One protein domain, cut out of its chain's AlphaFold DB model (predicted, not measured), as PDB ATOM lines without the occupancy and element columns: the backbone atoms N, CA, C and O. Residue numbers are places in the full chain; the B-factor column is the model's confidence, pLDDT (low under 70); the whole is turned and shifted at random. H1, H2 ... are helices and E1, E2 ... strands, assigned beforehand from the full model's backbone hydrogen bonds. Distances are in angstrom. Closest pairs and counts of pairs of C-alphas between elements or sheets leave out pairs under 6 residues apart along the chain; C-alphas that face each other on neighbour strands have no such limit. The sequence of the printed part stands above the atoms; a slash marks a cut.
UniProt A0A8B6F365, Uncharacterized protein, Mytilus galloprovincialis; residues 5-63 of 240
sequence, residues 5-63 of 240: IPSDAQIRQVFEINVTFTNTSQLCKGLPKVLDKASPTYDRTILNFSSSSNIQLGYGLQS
ATOM      1  N   ILE A   5     167.228 189.441 179.976       87.62
ATOM      2  CA  ILE A   5     168.214 189.435 181.061       87.62
ATOM      3  C   ILE A   5     167.859 190.540 182.069       87.62
ATOM      4  O   ILE A   5     167.577 191.668 181.655       87.62
ATOM      5  N   PRO A   6     167.865 190.264 183.387       86.50
ATOM      6  CA  PRO A   6     167.727 191.307 184.402       86.50
ATOM      7  C   PRO A   6     168.755 192.433 184.214       86.50
ATOM      8  O   PRO A   6     169.923 192.175 183.914       86.50
ATOM      9  N   SER A   7     168.343 193.691 184.368       83.38
ATOM     10  CA  SER A   7     169.206 194.856 184.125       83.38
ATOM     11  C   SER A   7     170.382 194.967 185.102       83.38
ATOM     12  O   SER A   7     171.376 195.613 184.763       83.38
ATOM     13  N   ASP A   8     170.275 194.315 186.261       84.38
ATOM     14  CA  ASP A   8     171.282 194.180 187.315       84.38
ATOM     15  C   ASP A   8     172.221 192.975 187.119       84.38
ATOM     16  O   ASP A   8     173.156 192.783 187.899       84.38
ATOM     17  N   ALA A   9     172.027 192.172 186.068       85.94
ATOM     18  CA  ALA A   9     172.910 191.056 185.771       85.94
ATOM     19  C   ALA A   9     174.338 191.553 185.487       85.94
ATOM     20  O   ALA A   9     174.575 192.317 184.547       85.94
ATOM     21  N   GLN A  10     175.307 191.045 186.255       87.81
ATOM     22  CA  GLN A  10     176.728 191.409 186.139       87.81
ATOM     23  C   GLN A  10     177.259 191.283 184.708       87.81
ATOM     24  O   GLN A  10     178.076 192.091 184.276       87.81
ATOM     25  N   ILE A  11     176.745 190.321 183.937       89.56
ATOM     26  CA  ILE A  11     177.167 190.069 182.557       89.56
ATOM     27  C   ILE A  11     177.041 191.308 181.650       89.56
ATOM     28  O   ILE A  11     177.870 191.496 180.764       89.56
ATOM     29  N   ARG A  12     176.075 192.202 181.924       89.75
ATOM     30  CA  ARG A  12     175.894 193.478 181.212       89.75
ATOM     31  C   ARG A  12     177.065 194.437 181.418       89.75
ATOM     32  O   ARG A  12     177.425 195.183 180.512       89.75
ATOM     33  N   GLN A  13     177.630 194.435 182.623       91.19
ATOM     34  CA  GLN A  13     178.756 195.291 182.996       91.19
ATOM     35  C   GLN A  13     180.078 194.759 182.431       91.19
ATOM     36  O   GLN A  13     181.025 195.524 182.277       91.19
ATOM     37  N   VAL A  14     180.123 193.465 182.093       95.62
ATOM     38  CA  VAL A  14     181.331 192.786 181.618       95.62
ATOM     39  C   VAL A  14     181.420 192.745 180.094       95.62
ATOM     40  O   VAL A  14     182.473 193.058 179.538       95.62
ATOM     41  N   PHE A  15     180.328 192.398 179.409       96.12
ATOM     42  CA  PHE A  15     180.321 192.120 177.972       96.12
ATOM     43  C   PHE A  15     179.335 193.001 177.189       96.12
ATOM     44  O   PHE A  15     178.299 193.429 177.703       96.12
ATOM     45  N   GLU A  16     179.642 193.236 175.916       94.19
ATOM     46  CA  GLU A  16     178.828 193.954 174.927       94.19
ATOM     47  C   GLU A  16     177.725 193.045 174.352       94.19
ATOM     48  O   GLU A  16     177.669 192.741 173.156       94.19
ATOM     49  N   ILE A  17     176.834 192.576 175.226       91.12
ATOM     50  CA  ILE A  17     175.756 191.655 174.852       91.12
ATOM     51  C   ILE A  17     174.589 192.433 174.246       91.12
ATOM     52  O   ILE A  17     174.039 193.345 174.864       91.12
ATOM     53  N   ASN A  18     174.167 192.016 173.053       87.19
ATOM     54  CA  ASN A  18     173.033 192.599 172.347       87.19
ATOM     55  C   ASN A  18     171.750 191.799 172.615       87.19
ATOM     56  O   ASN A  18     171.308 191.017 171.773       87.19
ATOM     57  N   VAL A  19     171.185 191.971 173.811       85.94
ATOM     58  CA  VAL A  19     169.922 191.351 174.243       85.94
ATOM     59  C   VAL A  19     169.046 192.366 174.965       85.94
ATOM     60  O   VAL A  19     169.519 193.406 175.429       85.94
ATOM     61  N   THR A  20     167.761 192.047 175.096       87.69
ATOM     62  CA  THR A  20     166.822 192.883 175.837       87.69
ATOM     63  C   THR A  20     167.086 192.760 177.335       87.69
ATOM     64  O   THR A  20     166.872 191.711 177.948       87.69
ATOM     65  N   PHE A  21     167.532 193.861 177.935       87.44
ATOM     66  CA  PHE A  21     167.625 193.996 179.384       87.44
ATOM     67  C   PHE A  21     166.323 194.564 179.943       87.44
ATOM     68  O   PHE A  21     165.784 195.528 179.402       87.44
ATOM     69  N   THR A  22     165.833 193.997 181.044       85.88
ATOM     70  CA  THR A  22     164.606 194.456 181.711       85.88
ATOM     71  C   THR A  22     164.886 194.966 183.119       85.88
ATOM     72  O   THR A  22     165.687 194.388 183.847       85.88
ATOM     73  N   ASN A  23     164.195 196.036 183.519       82.62
ATOM     74  CA  ASN A  23     164.316 196.641 184.850       82.62
ATOM     75  C   ASN A  23     163.626 195.834 185.958       82.62
ATOM     76  O   ASN A  23     163.681 196.216 187.126       82.62
ATOM     77  N   THR A  24     162.971 194.726 185.613       79.88
ATOM     78  CA  THR A  24     162.362 193.824 186.586       79.88
ATOM     79  C   THR A  24     163.444 193.055 187.343       79.88
ATOM     80  O   THR A  24     163.982 192.057 186.852       79.88
ATOM     81  N   SER A  25     163.732 193.494 188.569       69.31
ATOM     82  CA  SER A  25     164.483 192.683 189.525       69.31
ATOM     83  C   SER A  25     163.712 191.386 189.798       69.31
ATOM     84  O   SER A  25     162.483 191.366 189.826       69.31
ATOM     85  N   GLN A  26     164.426 190.268 189.953       76.12
ATOM     86  CA  GLN A  26     163.821 188.940 190.154       76.12
ATOM     87  C   GLN A  26     162.963 188.416 188.982       76.12
ATOM     88  O   GLN A  26     162.094 187.577 189.210       76.12
ATOM     89  N   LEU A  27     163.237 188.824 187.734       81.69
ATOM     90  CA  LEU A  27     162.527 188.367 186.522       81.69
ATOM     91  C   LEU A  27     162.238 186.854 186.484       81.69
ATOM     92  O   LEU A  27     161.167 186.426 186.068       81.69
ATOM     93  N   CYS A  28     163.201 186.041 186.921       84.12
ATOM     94  CA  CYS A  28     163.112 184.585 186.859       84.12
ATOM     95  C   CYS A  28     162.448 183.936 188.087       84.12
ATOM     96  O   CYS A  28     162.384 182.709 188.176       84.12
ATOM     97  N   LYS A  29     161.994 184.718 189.073       85.88
ATOM     98  CA  LYS A  29     161.429 184.180 190.315       85.88
ATOM     99  C   LYS A  29     160.120 183.449 190.036       85.88
ATOM    100  O   LYS A  29     159.190 184.009 189.474       85.88
ATOM    101  N   GLY A  30     160.059 182.190 190.466       86.06
ATOM    102  CA  GLY A  30     158.894 181.327 190.270       86.06
ATOM    103  C   GLY A  30     158.786 180.709 188.874       86.06
ATOM    104  O   GLY A  30     157.902 179.884 188.666       86.06
ATOM    105  N   LEU A  31     159.683 181.044 187.935       88.94
ATOM    106  CA  LEU A  31     159.691 180.400 186.623       88.94
ATOM    107  C   LEU A  31     160.208 178.955 186.721       88.94
ATOM    108  O   LEU A  31     161.152 178.686 187.476       88.94
ATOM    109  N   PRO A  32     159.655 178.024 185.920       88.88
ATOM    110  CA  PRO A  32     160.229 176.696 185.751       88.88
ATOM    111  C   PRO A  32     161.688 176.785 185.296       88.88
ATOM    112  O   PRO A  32     162.012 177.514 184.355       88.88
ATOM    113  N   LYS A  33     162.572 176.032 185.957       88.31
ATOM    114  CA  LYS A  33     164.002 176.001 185.631       88.31
ATOM    115  C   LYS A  33     164.320 174.850 184.688       88.31
ATOM    116  O   LYS A  33     164.020 173.698 184.996       88.31
ATOM    117  N   VAL A  34     165.002 175.156 183.594       87.75
ATOM    118  CA  VAL A  34     165.613 174.165 182.705       87.75
ATOM    119  C   VAL A  34     167.103 174.121 183.023       87.75
ATOM    120  O   VAL A  34     167.821 175.084 182.774       87.75
ATOM    121  N   LEU A  35     167.554 173.032 183.644       85.25
ATOM    122  CA  LEU A  35     168.937 172.841 184.087       85.25
ATOM    123  C   LEU A  35     169.630 171.803 183.209       85.25
ATOM    124  O   LEU A  35     169.002 170.823 182.811       85.25
ATOM    125  N   ASP A  36     170.928 171.992 182.990       83.56
ATOM    126  CA  ASP A  36     171.798 170.940 182.478       83.56
ATOM    127  C   ASP A  36     171.922 169.839 183.541       83.56
ATOM    128  O   ASP A  36     172.437 170.078 184.639       83.56
ATOM    129  N   LYS A  37     171.409 168.643 183.240       82.06
ATOM    130  CA  LYS A  37     171.439 167.506 184.173       82.06
ATOM    131  C   LYS A  37     172.717 166.676 184.053       82.06
ATOM    132  O   LYS A  37     172.954 165.830 184.915       82.06
ATOM    133  N   ALA A  38     173.508 166.892 183.004       79.06
ATOM    134  CA  ALA A  38     174.694 166.106 182.683       79.06
ATOM    135  C   ALA A  38     176.007 166.871 182.907       79.06
ATOM    136  O   ALA A  38     177.070 166.259 182.810       79.06
ATOM    137  N   SER A  39     175.954 168.168 183.224       79.62
ATOM    138  CA  SER A  39     177.128 169.025 183.425       79.62
ATOM    139  C   SER A  39     178.268 168.328 184.196       79.62
ATOM    140  O   SER A  39     178.030 167.782 185.280       79.62
ATOM    141  N   PRO A  40     179.511 168.341 183.674       84.88
ATOM    142  CA  PRO A  40     179.976 169.113 182.514       84.88
ATOM    143  C   PRO A  40     179.773 168.440 181.135       84.88
ATOM    144  O   PRO A  40     180.307 168.930 180.140       84.88
ATOM    145  N   THR A  41     179.036 167.331 181.059       87.62
ATOM    146  CA  THR A  41     178.739 166.589 179.816       87.62
ATOM    147  C   THR A  41     177.594 167.234 179.027       87.62
ATOM    148  O   THR A  41     176.766 167.948 179.588       87.62
ATOM    149  N   TYR A  42     177.544 167.003 177.711       89.69
ATOM    150  CA  TYR A  42     176.521 167.572 176.838       89.69
ATOM    151  C   TYR A  42     175.146 166.919 177.055       89.69
ATOM    152  O   TYR A  42     174.908 165.768 176.686       89.69
ATOM    153  N   ASP A  43     174.200 167.689 177.582       89.00
ATOM    154  CA  ASP A  43     172.788 167.342 177.687       89.00
ATOM    155  C   ASP A  43     172.012 167.857 176.468       89.00
ATOM    156  O   ASP A  43     171.532 168.991 176.415       89.00
ATOM    157  N   ARG A  44     171.818 166.988 175.471       87.50
ATOM    158  CA  ARG A  44     171.031 167.322 174.271       87.50
ATOM    159  C   ARG A  44     169.591 167.754 174.575       87.50
ATOM    160  O   ARG A  44     168.974 168.405 173.734       87.50
ATOM    161  N   THR A  45     169.029 167.363 175.725       85.06
ATOM    162  CA  THR A  45     167.632 167.672 176.067       85.06
ATOM    163  C   THR A  45     167.443 169.151 176.372       85.06
ATOM    164  O   THR A  45     166.362 169.684 176.128       85.06
ATOM    165  N   ILE A  46     168.510 169.846 176.780       84.44
ATOM    166  CA  ILE A  46     168.458 171.274 177.090       84.44
ATOM    167  C   ILE A  46     168.210 172.150 175.857       84.44
ATOM    168  O   ILE A  46     167.764 173.283 175.990       84.44
ATOM    169  N   LEU A  47     168.497 171.637 174.655       80.25
ATOM    170  CA  LEU A  47     168.235 172.341 173.398       80.25
ATOM    171  C   LEU A  47     166.830 172.068 172.853       80.25
ATOM    172  O   LEU A  47     166.394 172.753 171.933       80.25
ATOM    173  N   ASN A  48     166.131 171.069 173.393       77.44
ATOM    174  CA  ASN A  48     164.827 170.629 172.911       77.44
ATOM    175  C   ASN A  48     163.733 170.927 173.941       77.44
ATOM    176  O   ASN A  48     163.013 170.031 174.382       77.44
ATOM    177  N   PHE A  49     163.631 172.193 174.349       72.62
ATOM    178  CA  PHE A  49     162.496 172.665 175.131       72.62
ATOM    179  C   PHE A  49     161.491 173.359 174.207       72.62
ATOM    180  O   PHE A  49     161.814 174.304 173.493       72.62
ATOM    181  N   SER A  50     160.249 172.887 174.239       67.69
ATOM    182  CA  SER A  50     159.093 173.648 173.778       67.69
ATOM    183  C   SER A  50     158.403 174.173 175.026       67.69
ATOM    184  O   SER A  50     158.132 173.400 175.946       67.69
ATOM    185  N   SER A  51     158.166 175.480 175.100       65.94
ATOM    186  CA  SER A  51     157.397 176.040 176.204       65.94
ATOM    187  C   SER A  51     156.308 176.955 175.682       65.94
ATOM    188  O   SER A  51     156.567 177.867 174.902       65.94
ATOM    189  N   SER A  52     155.091 176.726 176.168       78.44
ATOM    190  CA  SER A  52     153.973 177.665 176.088       78.44
ATOM    191  C   SER A  52     154.055 178.752 177.171       78.44
ATOM    192  O   SER A  52     153.110 179.516 177.346       78.44
ATOM    193  N   SER A  53     155.152 178.799 177.938       82.44
ATOM    194  CA  SER A  53     155.346 179.673 179.096       82.44
ATOM    195  C   SER A  53     156.791 180.176 179.198       82.44
ATOM    196  O   SER A  53     157.697 179.665 178.541       82.44
ATOM    197  N   ASN A  54     157.023 181.178 180.043       87.88
ATOM    198  CA  ASN A  54     158.371 181.663 180.328       87.88
ATOM    199  C   ASN A  54     159.138 180.648 181.188       87.88
ATOM    200  O   ASN A  54     158.594 180.112 182.153       87.88
ATOM    201  N   ILE A  55     160.414 180.428 180.873       88.31
ATOM    202  CA  ILE A  55     161.309 179.546 181.630       88.31
ATOM    203  C   ILE A  55     162.560 180.299 182.080       88.31
ATOM    204  O   ILE A  55     162.962 181.289 181.472       88.31
ATOM    205  N   GLN A  56     163.214 179.785 183.117       88.56
ATOM    206  CA  GLN A  56     164.562 180.182 183.492       88.56
ATOM    207  C   GLN A  56     165.560 179.134 182.992       88.56
ATOM    208  O   GLN A  56     165.527 177.984 183.432       88.56
ATOM    209  N   LEU A  57     166.495 179.539 182.132       86.62
ATOM    210  CA  LEU A  57     167.638 178.695 181.798       86.62
ATOM    211  C   LEU A  57     168.637 178.697 182.963       86.62
ATOM    212  O   LEU A  57     168.981 179.743 183.519       86.62
ATOM    213  N   GLY A  58     169.054 177.504 183.365       82.06
ATOM    214  CA  GLY A  58     170.022 177.278 184.421       82.06
ATOM    215  C   GLY A  58     171.465 177.566 184.012       82.06
ATOM    216  O   GLY A  58     171.765 177.933 182.879       82.06
ATOM    217  N   TYR A  59     172.373 177.381 184.965       81.00
ATOM    218  CA  TYR A  59     173.818 177.478 184.765       81.00
ATOM    219  C   TYR A  59     174.432 176.094 184.493       81.00
ATOM    220  O   TYR A  59     173.731 175.086 184.469       81.00
ATOM    221  N   GLY A  60     175.756 176.040 184.318       76.50
ATOM    222  CA  GLY A  60     176.494 174.776 184.201       76.50
ATOM    223  C   GLY A  60     176.665 174.258 182.773       76.50
ATOM    224  O   GLY A  60     177.126 173.136 182.604       76.50
ATOM    225  N   LEU A  61     176.367 175.075 181.757       87.12
ATOM    226  CA  LEU A  61     176.601 174.761 180.342       87.12
ATOM    227  C   LEU A  61     178.098 174.738 180.023       87.12
ATOM    228  O   LEU A  61     178.646 175.680 179.458       87.12
ATOM    229  N   GLN A  62     178.773 173.671 180.439       87.19
ATOM    230  CA  GLN A  62     180.219 173.502 180.315       87.19
ATOM    231  C   GLN A  62     180.608 172.550 179.181       87.19
ATOM    232  O   GLN A  62     181.750 172.103 179.136       87.19
ATOM    233  N   SER A  63     179.690 172.257 178.257       91.38
ATOM    234  CA  SER A  63     180.030 171.589 177.005       91.38
ATOM    235  C   SER A  63     180.135 172.586 175.863       91.38
ATOM    236  O   SER A  63     179.226 173.381 175.613       91.38
TER     237      SER A  63
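AT A GLANCE: This is residues 5 to 63 of the 240 residues of an uncharacterized protein of Mytilus galloprovincialis (UniProt A0A8B6F365). Little regular structure: two loose lobes of mostly loop, one with H1, E1 and the first printed residues, the other a wide loop of chain with H2 at its far edge, joined by a single crossing near residues 26 to 30. Residues 13 to 18 stick out from the first lobe. The printed part has 59 residues, with H1, E1 and H2 in that order; the class is mixed, with 12 residues in named elements. It is loose, with a radius of gyration of the C-alphas of 13.1 A and spans of 31 by 27 by 17 A.

HOW THE PARTS SIT: H1, residues 10 to 14, and E1, residues 20 to 22, are only just apart, closest 8.5 A, over a tight link. E1 pairs with no named strand, but its residues 21 to 22 pair with residues 5 to 6, parallel. H2, residues 44 to 47, is apart from both. Residues 33 to 34 pair with residues 56 to 57, parallel. H1 has its O i to N i+4 pair within hydrogen-bond range; H2 is too short for one.

IN THESE COORDINATES: H1 is 6.6 A long from C-alpha 10 at (176.728, 191.409, 186.139), E1 6.5 A, and H2 5.8 A to C-alpha 47 at (168.235, 172.341, 173.398).

THE WHOLE: The C-alphas of Asn 23 and Thr 41, the two farthest apart, are 33.7 A apart. The printed part has no cut; E1 to H2 is a long link. Residues 25, 50 and 51 have pLDDT under 70.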